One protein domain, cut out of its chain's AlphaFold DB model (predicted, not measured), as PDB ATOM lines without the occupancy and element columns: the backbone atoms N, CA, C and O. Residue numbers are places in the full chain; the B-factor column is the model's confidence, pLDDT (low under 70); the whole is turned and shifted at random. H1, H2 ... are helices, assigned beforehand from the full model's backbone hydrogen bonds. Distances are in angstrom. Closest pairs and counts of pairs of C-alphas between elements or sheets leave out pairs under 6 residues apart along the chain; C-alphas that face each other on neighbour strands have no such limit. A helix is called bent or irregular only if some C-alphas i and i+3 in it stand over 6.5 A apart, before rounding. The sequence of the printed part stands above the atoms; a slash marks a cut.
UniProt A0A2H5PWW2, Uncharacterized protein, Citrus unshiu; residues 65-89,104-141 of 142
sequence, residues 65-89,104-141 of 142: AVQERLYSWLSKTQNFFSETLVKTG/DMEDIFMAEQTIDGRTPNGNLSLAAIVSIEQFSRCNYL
ATOM      1  N   ALA A  65      10.218 -25.831 -21.695       81.88
ATOM      2  CA  ALA A  65       9.245 -24.804 -22.073       81.88
ATOM      3  C   ALA A  65       9.662 -24.020 -23.329       81.88
ATOM      4  O   ALA A  65       8.819 -23.706 -24.174       81.88
ATOM      5  N   VAL A  66      10.955 -23.712 -23.478       84.06
ATOM      6  CA  VAL A  66      11.478 -23.063 -24.692       84.06
ATOM      7  C   VAL A  66      11.333 -23.982 -25.900       84.06
ATOM      8  O   VAL A  66      10.866 -23.540 -26.949       84.06
ATOM      9  N   GLN A  67      11.685 -25.258 -25.748       85.44
ATOM     10  CA  GLN A  67      11.565 -26.250 -26.809       85.44
ATOM     11  C   GLN A  67      10.110 -26.405 -27.276       85.44
ATOM     12  O   GLN A  67       9.848 -26.295 -28.471       85.44
ATOM     13  N   GLU A  68       9.158 -26.566 -26.357       85.56
ATOM     14  CA  GLU A  68       7.729 -26.681 -26.684       85.56
ATOM     15  C   GLU A  68       7.190 -25.428 -27.386       85.56
ATOM     16  O   GLU A  68       6.447 -25.518 -28.368       85.56
ATOM     17  N   ARG A  69       7.606 -24.234 -26.944       85.00
ATOM     18  CA  ARG A  69       7.227 -22.982 -27.616       85.00
ATOM     19  C   ARG A  69       7.806 -22.881 -29.020       85.00
ATOM     20  O   ARG A  69       7.083 -22.466 -29.924       85.00
ATOM     21  N   LEU A  70       9.066 -23.272 -29.211       84.25
ATOM     22  CA  LEU A  70       9.702 -23.297 -30.527       84.25
ATOM     23  C   LEU A  70       9.027 -24.304 -31.459       84.25
ATOM     24  O   LEU A  70       8.759 -23.963 -32.607       84.25
ATOM     25  N   TYR A  71       8.682 -25.499 -30.973       87.06
ATOM     26  CA  TYR A  71       7.928 -26.481 -31.755       87.06
ATOM     27  C   TYR A  71       6.529 -25.978 -32.116       87.06
ATOM     28  O   TYR A  71       6.120 -26.094 -33.271       87.06
ATOM     29  N   SER A  72       5.813 -25.366 -31.169       82.56
ATOM     30  CA  SER A  72       4.495 -24.776 -31.427       82.56
ATOM     31  C   SER A  72       4.569 -23.648 -32.458       82.56
ATOM     32  O   SER A  72       3.725 -23.570 -33.350       82.56
ATOM     33  N   TRP A  73       5.589 -22.792 -32.373       88.00
ATOM     34  CA  TRP A  73       5.842 -21.753 -33.370       88.00
ATOM     35  C   TRP A  73       6.151 -22.352 -34.734       88.00
ATOM     36  O   TRP A  73       5.449 -22.044 -35.690       88.00
ATOM     37  N   LEU A  74       7.126 -23.258 -34.820       85.81
ATOM     38  CA  LEU A  74       7.529 -23.876 -36.078       85.81
ATOM     39  C   LEU A  74       6.365 -24.616 -36.749       85.81
ATOM     40  O   LEU A  74       6.175 -24.489 -37.956       85.81
ATOM     41  N   SER A  75       5.545 -25.324 -35.969       78.31
ATOM     42  CA  SER A  75       4.337 -25.994 -36.456       78.31
ATOM     43  C   SER A  75       3.308 -25.002 -37.012       78.31
ATOM     44  O   SER A  75       2.742 -25.239 -38.078       78.31
ATOM     45  N   LYS A  76       3.108 -23.851 -36.356       80.75
ATOM     46  CA  LYS A  76       2.221 -22.786 -36.860       80.75
ATOM     47  C   LYS A  76       2.763 -22.133 -38.131       80.75
ATOM     48  O   LYS A  76       1.983 -21.792 -39.017       80.75
ATOM     49  N   THR A  77       4.081 -21.970 -38.243       78.38
ATOM     50  CA  THR A  77       4.713 -21.350 -39.417       78.38
ATOM     51  C   THR A  77       4.891 -22.327 -40.583       78.38
ATOM     52  O   THR A  77       5.023 -21.888 -41.723       78.38
ATOM     53  N   GLN A  78       4.843 -23.643 -40.351       74.31
ATOM     54  CA  GLN A  78       4.982 -24.653 -41.406       74.31
ATOM     55  C   GLN A  78       3.946 -24.476 -42.524       74.31
ATOM     56  O   GLN A  78       4.293 -24.628 -43.692       74.31
ATOM     57  N   ASN A  79       2.713 -24.092 -42.185       66.62
ATOM     58  CA  ASN A  79       1.656 -23.837 -43.170       66.62
ATOM     59  C   ASN A  79       1.956 -22.612 -44.051       66.62
ATOM     60  O   ASN A  79       1.684 -22.625 -45.246       66.62
ATOM     61  N   PHE A  80       2.600 -21.582 -43.495       69.31
ATOM     62  CA  PHE A  80       3.026 -20.408 -44.263       69.31
ATOM     63  C   PHE A  80       4.153 -20.742 -45.247       69.31
ATOM     64  O   PHE A  80       4.156 -20.277 -46.390       69.31
ATOM     65  N   PHE A  81       5.109 -21.576 -44.827       63.62
ATOM     66  CA  PHE A  81       6.191 -22.015 -45.707       63.62
ATOM     67  C   PHE A  81       5.702 -23.010 -46.762       63.62
ATOM     68  O   PHE A  81       6.141 -22.941 -47.905       63.62
ATOM     69  N   SER A  82       4.778 -23.911 -46.427       62.38
ATOM     70  CA  SER A  82       4.265 -24.888 -47.391       62.38
ATOM     71  C   SER A  82       3.402 -24.230 -48.469       62.38
ATOM     72  O   SER A  82       3.573 -24.546 -49.645       62.38
ATOM     73  N   GLU A  83       2.545 -23.266 -48.125       58.97
ATOM     74  CA  GLU A  83       1.721 -22.559 -49.115       58.97
ATOM     75  C   GLU A  83       2.550 -21.712 -50.093       58.97
ATOM     76  O   GLU A  83       2.231 -21.640 -51.284       58.97
ATOM     77  N   THR A  84       3.637 -21.100 -49.621       56.50
ATOM     78  CA  THR A  84       4.550 -20.319 -50.472       56.50
ATOM     79  C   THR A  84       5.466 -21.213 -51.314       56.50
ATOM     80  O   THR A  84       5.742 -20.894 -52.476       56.50
ATOM     81  N   LEU A  85       5.868 -22.381 -50.798       53.12
ATOM     82  CA  LEU A  85       6.690 -23.350 -51.527       53.12
ATOM     83  C   LEU A  85       5.889 -24.123 -52.594       53.12
ATOM     84  O   LEU A  85       6.371 -24.297 -53.712       53.12
ATOM     85  N   VAL A  86       4.647 -24.533 -52.303       53.53
ATOM     86  CA  VAL A  86       3.784 -25.267 -53.255       53.53
ATOM     87  C   VAL A  86       3.378 -24.382 -54.438       53.53
ATOM     88  O   VAL A  86       3.379 -24.842 -55.580       53.53
ATOM     89  N   LYS A  87       3.135 -23.084 -54.213       52.78
ATOM     90  CA  LYS A  87       2.887 -22.120 -55.302       52.78
ATOM     91  C   LYS A  87       4.141 -21.794 -56.124       52.78
ATOM     92  O   LYS A  87       4.020 -21.396 -57.280       52.78
ATOM     93  N   THR A  88       5.335 -22.014 -55.574       46.97
ATOM     94  CA  THR A  88       6.609 -21.824 -56.291       46.97
ATOM     95  C   THR A  88       6.894 -22.963 -57.284       46.97
ATOM     96  O   THR A  88       7.568 -22.741 -58.287       46.97
ATOM     97  N   GLY A  89       6.326 -24.159 -57.084       50.38
ATOM     98  CA  GLY A  89       6.527 -25.314 -57.974       50.38
ATOM     99  C   GLY A  89       5.643 -25.363 -59.232       50.38
ATOM    100  O   GLY A  89       5.937 -26.136 -60.139       50.38
ATOM    101  N   ASP A 104      17.351  -0.493 -58.478       56.66
ATOM    102  CA  ASP A 104      15.887  -0.337 -58.467       56.66
ATOM    103  C   ASP A 104      15.296  -0.689 -57.097       56.66
ATOM    104  O   ASP A 104      14.298  -0.107 -56.672       56.66
ATOM    105  N   MET A 105      15.910  -1.631 -56.370       58.88
ATOM    106  CA  MET A 105      15.505  -1.892 -54.987       58.88
ATOM    107  C   MET A 105      15.863  -0.709 -54.090       58.88
ATOM    108  O   MET A 105      15.043  -0.304 -53.270       58.88
ATOM    109  N   GLU A 106      17.054  -0.137 -54.261       60.03
ATOM    110  CA  GLU A 106      17.504   1.039 -53.513       60.03
ATOM    111  C   GLU A 106      16.535   2.216 -53.677       60.03
ATOM    112  O   GLU A 106      16.068   2.743 -52.666       60.03
ATOM    113  N   ASP A 107      16.118   2.544 -54.900       59.69
ATOM    114  CA  ASP A 107      15.187   3.654 -55.156       59.69
ATOM    115  C   ASP A 107      13.780   3.431 -54.568       59.69
ATOM    116  O   ASP A 107      13.166   4.371 -54.054       59.69
ATOM    117  N   ILE A 108      13.276   2.191 -54.561       61.47
ATOM    118  CA  ILE A 108      11.977   1.861 -53.945       61.47
ATOM    119  C   ILE A 108      12.033   2.013 -52.414       61.47
ATOM    120  O   ILE A 108      11.054   2.454 -51.806       61.47
ATOM    121  N   PHE A 109      13.165   1.696 -51.776       57.81
ATOM    122  CA  PHE A 109      13.338   1.865 -50.326       57.81
ATOM    123  C   PHE A 109      13.604   3.321 -49.910       57.81
ATOM    124  O   PHE A 109      13.178   3.723 -48.826       57.81
ATOM    125  N   MET A 110      14.246   4.131 -50.761       59.66
ATOM    126  CA  MET A 110      14.504   5.553 -50.482       59.66
ATOM    127  C   MET A 110      13.219   6.385 -50.345       59.66
ATOM    128  O   MET A 110      13.230   7.419 -49.677       59.66
ATOM    129  N   ALA A 111      12.103   5.950 -50.939       59.59
ATOM    130  CA  ALA A 111      10.835   6.679 -50.888       59.59
ATOM    131  C   ALA A 111      10.184   6.709 -49.487       59.59
ATOM    132  O   ALA A 111       9.361   7.584 -49.222       59.59
ATOM    133  N   GLU A 112      10.548   5.786 -48.587       60.28
ATOM    134  CA  GLU A 112       9.925   5.636 -47.259       60.28
ATOM    135  C   GLU A 112      10.957   5.462 -46.124       60.28
ATOM    136  O   GLU A 112      10.686   4.858 -45.084       60.28
ATOM    137  N   GLN A 113      12.174   5.968 -46.329       72.25
ATOM    138  CA  GLN A 113      13.250   5.900 -45.347       72.25
ATOM    139  C   GLN A 113      13.100   7.007 -44.293       72.25
ATOM    140  O   GLN A 113      13.221   8.194 -44.595       72.25
ATOM    141  N   THR A 114      12.900   6.622 -43.031       77.69
ATOM    142  CA  THR A 114      12.762   7.578 -41.912       77.69
ATOM    143  C   THR A 114      14.116   7.974 -41.308       77.69
ATOM    144  O   THR A 114      14.240   8.965 -40.589       77.69
ATOM    145  N   ILE A 115      15.151   7.186 -41.582       80.06
ATOM    146  CA  ILE A 115      16.468   7.255 -40.938       80.06
ATOM    147  C   ILE A 115      17.493   7.863 -41.884       80.06
ATOM    148  O   ILE A 115      17.625   7.403 -43.008       80.06
ATOM    149  N   ASP A 116      18.284   8.835 -41.433       81.94
ATOM    150  CA  ASP A 116      19.413   9.330 -42.227       81.94
ATOM    151  C   ASP A 116      20.501   8.246 -42.324       81.94
ATOM    152  O   ASP A 116      20.961   7.698 -41.318       81.94
ATOM    153  N   GLY A 117      20.914   7.924 -43.551       80.38
ATOM    154  CA  GLY A 117      22.002   6.984 -43.806       80.38
ATOM    155  C   GLY A 117      23.372   7.531 -43.399       80.38
ATOM    156  O   GLY A 117      24.319   6.756 -43.261       80.38
ATOM    157  N   ARG A 118      23.521   8.843 -43.193       84.19
ATOM    158  CA  ARG A 118      24.788   9.460 -42.795       84.19
ATOM    159  C   ARG A 118      24.913   9.521 -41.277       84.19
ATOM    160  O   ARG A 118      24.127  10.164 -40.591       84.19
ATOM    161  N   THR A 119      25.973   8.923 -40.743       82.25
ATOM    162  CA  THR A 119      26.314   9.017 -39.317       82.25
ATOM    163  C   THR A 119      27.624   9.783 -39.119       82.25
ATOM    164  O   THR A 119      28.427   9.881 -40.055       82.25
ATOM    165  N   PRO A 120      27.914  10.279 -37.899       82.88
ATOM    166  CA  PRO A 120      29.208  10.890 -37.583       82.88
ATOM    167  C   PRO A 120      30.413   9.976 -37.861       82.88
ATOM    168  O   PRO A 120      31.513  10.471 -38.091       82.88
ATOM    169  N   ASN A 121      30.201   8.655 -37.869       86.69
ATOM    170  CA  ASN A 121      31.240   7.641 -38.057       86.69
ATOM    171  C   ASN A 121      31.283   7.066 -39.487       86.69
ATOM    172  O   ASN A 121      32.027   6.119 -39.735       86.69
ATOM    173  N   GLY A 122      30.496   7.610 -40.421       86.94
ATOM    174  CA  GLY A 122      30.404   7.133 -41.804       86.94
ATOM    175  C   GLY A 122      28.972   6.820 -42.233       86.94
ATOM    176  O   GLY A 122      28.021   6.998 -41.472       86.94
ATOM    177  N   ASN A 123      28.809   6.365 -43.472       90.50
ATOM    178  CA  ASN A 123      27.489   6.046 -44.012       90.50
ATOM    179  C   ASN A 123      27.086   4.614 -43.645       90.50
ATOM    180  O   ASN A 123      27.900   3.692 -43.699       90.50
ATOM    181  N   LEU A 124      25.817   4.437 -43.291       87.06
ATOM    182  CA  LEU A 124      25.194   3.136 -43.115       87.06
ATOM    183  C   LEU A 124      25.054   2.446 -44.473       87.06
ATOM    184  O   LEU A 124      24.770   3.080 -45.488       87.06
ATOM    185  N   SER A 125      25.234   1.126 -44.479       86.44
ATOM    186  CA  SER A 125      24.868   0.315 -45.635       86.44
ATOM    187  C   SER A 125      23.346   0.231 -45.758       86.44
ATOM    188  O   SER A 125      22.627   0.325 -44.760       86.44
ATOM    189  N   LEU A 126      22.849  -0.026 -46.970       82.94
ATOM    190  CA  LEU A 126      21.418  -0.209 -47.222       82.94
ATOM    191  C   LEU A 126      20.799  -1.267 -46.295       82.94
ATOM    192  O   LEU A 126      19.761  -1.041 -45.683       82.94
ATOM    193  N   ALA A 127      21.480  -2.402 -46.119       83.81
ATOM    194  CA  ALA A 127      21.024  -3.469 -45.230       83.81
ATOM    195  C   ALA A 127      20.881  -3.004 -43.768       83.81
ATOM    196  O   ALA A 127      19.950  -3.423 -43.079       83.81
ATOM    197  N   ALA A 128      21.779  -2.131 -43.296       87.69
ATOM    198  CA  ALA A 128      21.702  -1.569 -41.950       87.69
ATOM    199  C   ALA A 128      20.501  -0.623 -41.810       87.69
ATOM    200  O   ALA A 128      19.762  -0.730 -40.835       87.69
ATOM    201  N   ILE A 129      20.269   0.238 -42.802       86.25
ATOM    202  CA  ILE A 129      19.113   1.145 -42.840       86.25
ATOM    203  C   ILE A 129      17.810   0.336 -42.800       86.25
ATOM    204  O   ILE A 129      16.997   0.529 -41.899       86.25
ATOM    205  N   VAL A 130      17.648  -0.642 -43.698       84.12
ATOM    206  CA  VAL A 130      16.448  -1.498 -43.747       84.12
ATOM    207  C   VAL A 130      16.229  -2.234 -42.421       84.12
ATOM    208  O   VAL A 130      15.102  -2.303 -41.932       84.12
ATOM    209  N   SER A 131      17.296  -2.742 -41.798       85.06
ATOM    210  CA  SER A 131      17.199  -3.463 -40.521       85.06
ATOM    211  C   SER A 131      16.723  -2.565 -39.375       85.06
ATOM    212  O   SER A 131      15.898  -2.989 -38.566       85.06
ATOM    213  N   ILE A 132      17.217  -1.325 -39.298       86.56
ATOM    214  CA  ILE A 132      16.809  -0.365 -38.262       86.56
ATOM    215  C   ILE A 132      15.358   0.078 -38.490       86.56
ATOM    216  O   ILE A 132      14.595   0.162 -37.526       86.56
ATOM    217  N   GLU A 133      14.951   0.311 -39.740       86.00
ATOM    218  CA  GLU A 133      13.572   0.683 -40.083       86.00
ATOM    219  C   GLU A 133      12.594  -0.436 -39.694       86.00
ATOM    220  O   GLU A 133      11.613  -0.198 -38.989       86.00
ATOM    221  N   GLN A 134      12.894  -1.682 -40.080       84.81
ATOM    222  CA  GLN A 134      12.064  -2.842 -39.745       84.81
ATOM    223  C   GLN A 134      11.991  -3.077 -38.236       84.81
ATOM    224  O   GLN A 134      10.903  -3.299 -37.704       84.81
ATOM    225  N   PHE A 135      13.120  -2.970 -37.532       83.44
ATOM    226  CA  PHE A 135      13.140  -3.067 -36.075       83.44
ATOM    227  C   PHE A 135      12.283  -1.975 -35.430       83.44
ATOM    228  O   PHE A 135      11.521  -2.248 -34.505       83.44
ATOM    229  N   SER A 136      12.359  -0.748 -35.942       80.25
ATOM    230  CA  SER A 136      11.562   0.370 -35.444       80.25
ATOM    231  C   SER A 136      10.070   0.097 -35.646       80.25
ATOM    232  O   SER A 136       9.329   0.106 -34.669       80.25
ATOM    233  N   ARG A 137       9.631  -0.267 -36.860       77.81
ATOM    234  CA  ARG A 137       8.219  -0.580 -37.173       77.81
ATOM    235  C   ARG A 137       7.667  -1.754 -36.361       77.81
ATOM    236  O   ARG A 137       6.529  -1.692 -35.902       77.81
ATOM    237  N   CYS A 138       8.471  -2.789 -36.123       72.25
ATOM    238  CA  CYS A 138       8.072  -3.917 -35.279       72.25
ATOM    239  C   CYS A 138       7.865  -3.530 -33.807       72.25
ATOM    240  O   CYS A 138       7.074  -4.182 -33.133       72.25
ATOM    241  N   ASN A 139       8.524  -2.479 -33.310       61.94
ATOM    242  CA  ASN A 139       8.347  -2.013 -31.930       61.94
ATOM    243  C   ASN A 139       7.114  -1.114 -31.728       61.94
ATOM    244  O   ASN A 139       6.709  -0.913 -30.587       61.94
ATOM    245  N   TYR A 140       6.498  -0.595 -32.799       55.06
ATOM    246  CA  TYR A 140       5.242   0.170 -32.718       55.06
ATOM    247  C   TYR A 140       3.983  -0.701 -32.895       55.06
ATOM    248  O   TYR A 140       2.872  -0.191 -32.790       55.06
ATOM    249  N   LEU A 141       4.141  -2.007 -33.144       48.91
ATOM    250  CA  LEU A 141       3.063  -3.001 -33.081       48.91
ATOM    251  C   LEU A 141       3.005  -3.600 -31.667       48.91
ATOM    252  O   LEU A 141       3.386  -4.752 -31.452       48.91
TER     253      LEU A 141
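AT A GLANCE: This is residues 65 to 89 and 104 to 141 of the 142 residues of an uncharacterized protein of Citrus unshiu (UniProt A0A2H5PWW2). One long helix, H1, stands as a free column, with a kink partway along it, to one side of a small body made by the short helix H2, the longer helix H3 and the loop that joins them. H2 and H3 come near each other where Glu 106 of H2 meets the first residue of H3, Leu 126, and residues 118 to 123 of the loop stick out on the side of the body away from H1. The printed part has 63 residues with three named helices, in the order H1, H2, H3, and no named strand; the class is all helix. The whole is extended, with a radius of gyration of the C-alphas of 17.6 A, and its C-alphas span 44 by 36 by 20 A along their three main axes.

IN THESE COORDINATES: Begin with the longest helix, H1, residues 65 to 88. Find C-alpha 65 at (9.245, -24.804, -22.073); from there H1 runs 34.4 A, first to last C-alpha, to C-alpha 88 at (6.609, -21.824, -56.291), with z falling along the way. Near residue 78 you will find a kink of 32 degrees. H1 is neither bent nor irregular, but only just: C-alphas 76 and 79 are 6.4 A apart. Next find H3, residues 126 to 139, which runs 20.2 A from C-alpha 126 at (21.418, -0.209, -47.222) to C-alpha 139 at (8.347, -2.013, -31.930). H2 is the shortest, residues 104 to 110, and measures 10.0 A from its first C-alpha to its last. Between H2 and H3 look at residues 111 to 125, a stretch of 15 residues with no named element.

HOW THE PARTS SIT: Start from H1, which touches no helix. Residues 65 to 89, of which 65 to 88 belong to H1, stand free: no C-alpha 8 or more residues away along the chain lies within 10 A of theirs. H1 and H3 are apart, and H1 and H2 are apart too. Turn then to H2 and H3, which are close but not clearly touching, with 1 pair of C-alphas within 8 A. That closest pair is Glu 106 and Leu 126, whose C-alphas are 7.5 A apart. The lines of H2 and H3 stand at a steep tilt of 48 degrees, and they run the same way; their centres are 14.5 A apart. In the stretch between them, residues 118 to 119 pair with residues 122 to 123, antiparallel, a pairing too short for named strands. On the backbone, each O i to N i+4 pair of H2 and H3 is within hydrogen-bond range, while in H1 18 of 20 are.

THE WHOLE: The two C-alphas farthest apart are those of Gly 89 and Pro 120, 47.3 A. Without the stretches that stand free, residues 65 to 89 and residues 118 to 123, a body of 32 residues remains, which spans 28 by 17 by 14 A and has a radius of gyration of 9.5 A. Look for the cut after Gly 89: residues 90 to 103 are not printed, and C-alphas 89 and 104 are 26.7 A apart across it. The link from H1 to H2 lies across this cut, and the link from H2 to H3, 15 residues, is long. In the B-factor column the mean pLDDT of the printed part is 73.9, and the model's confidence is under 70 at residues 79 to 89, 104 to 112 and 139 to 141. The mean pLDDT is 73 for H1, 59 for H2 and 82 for H3.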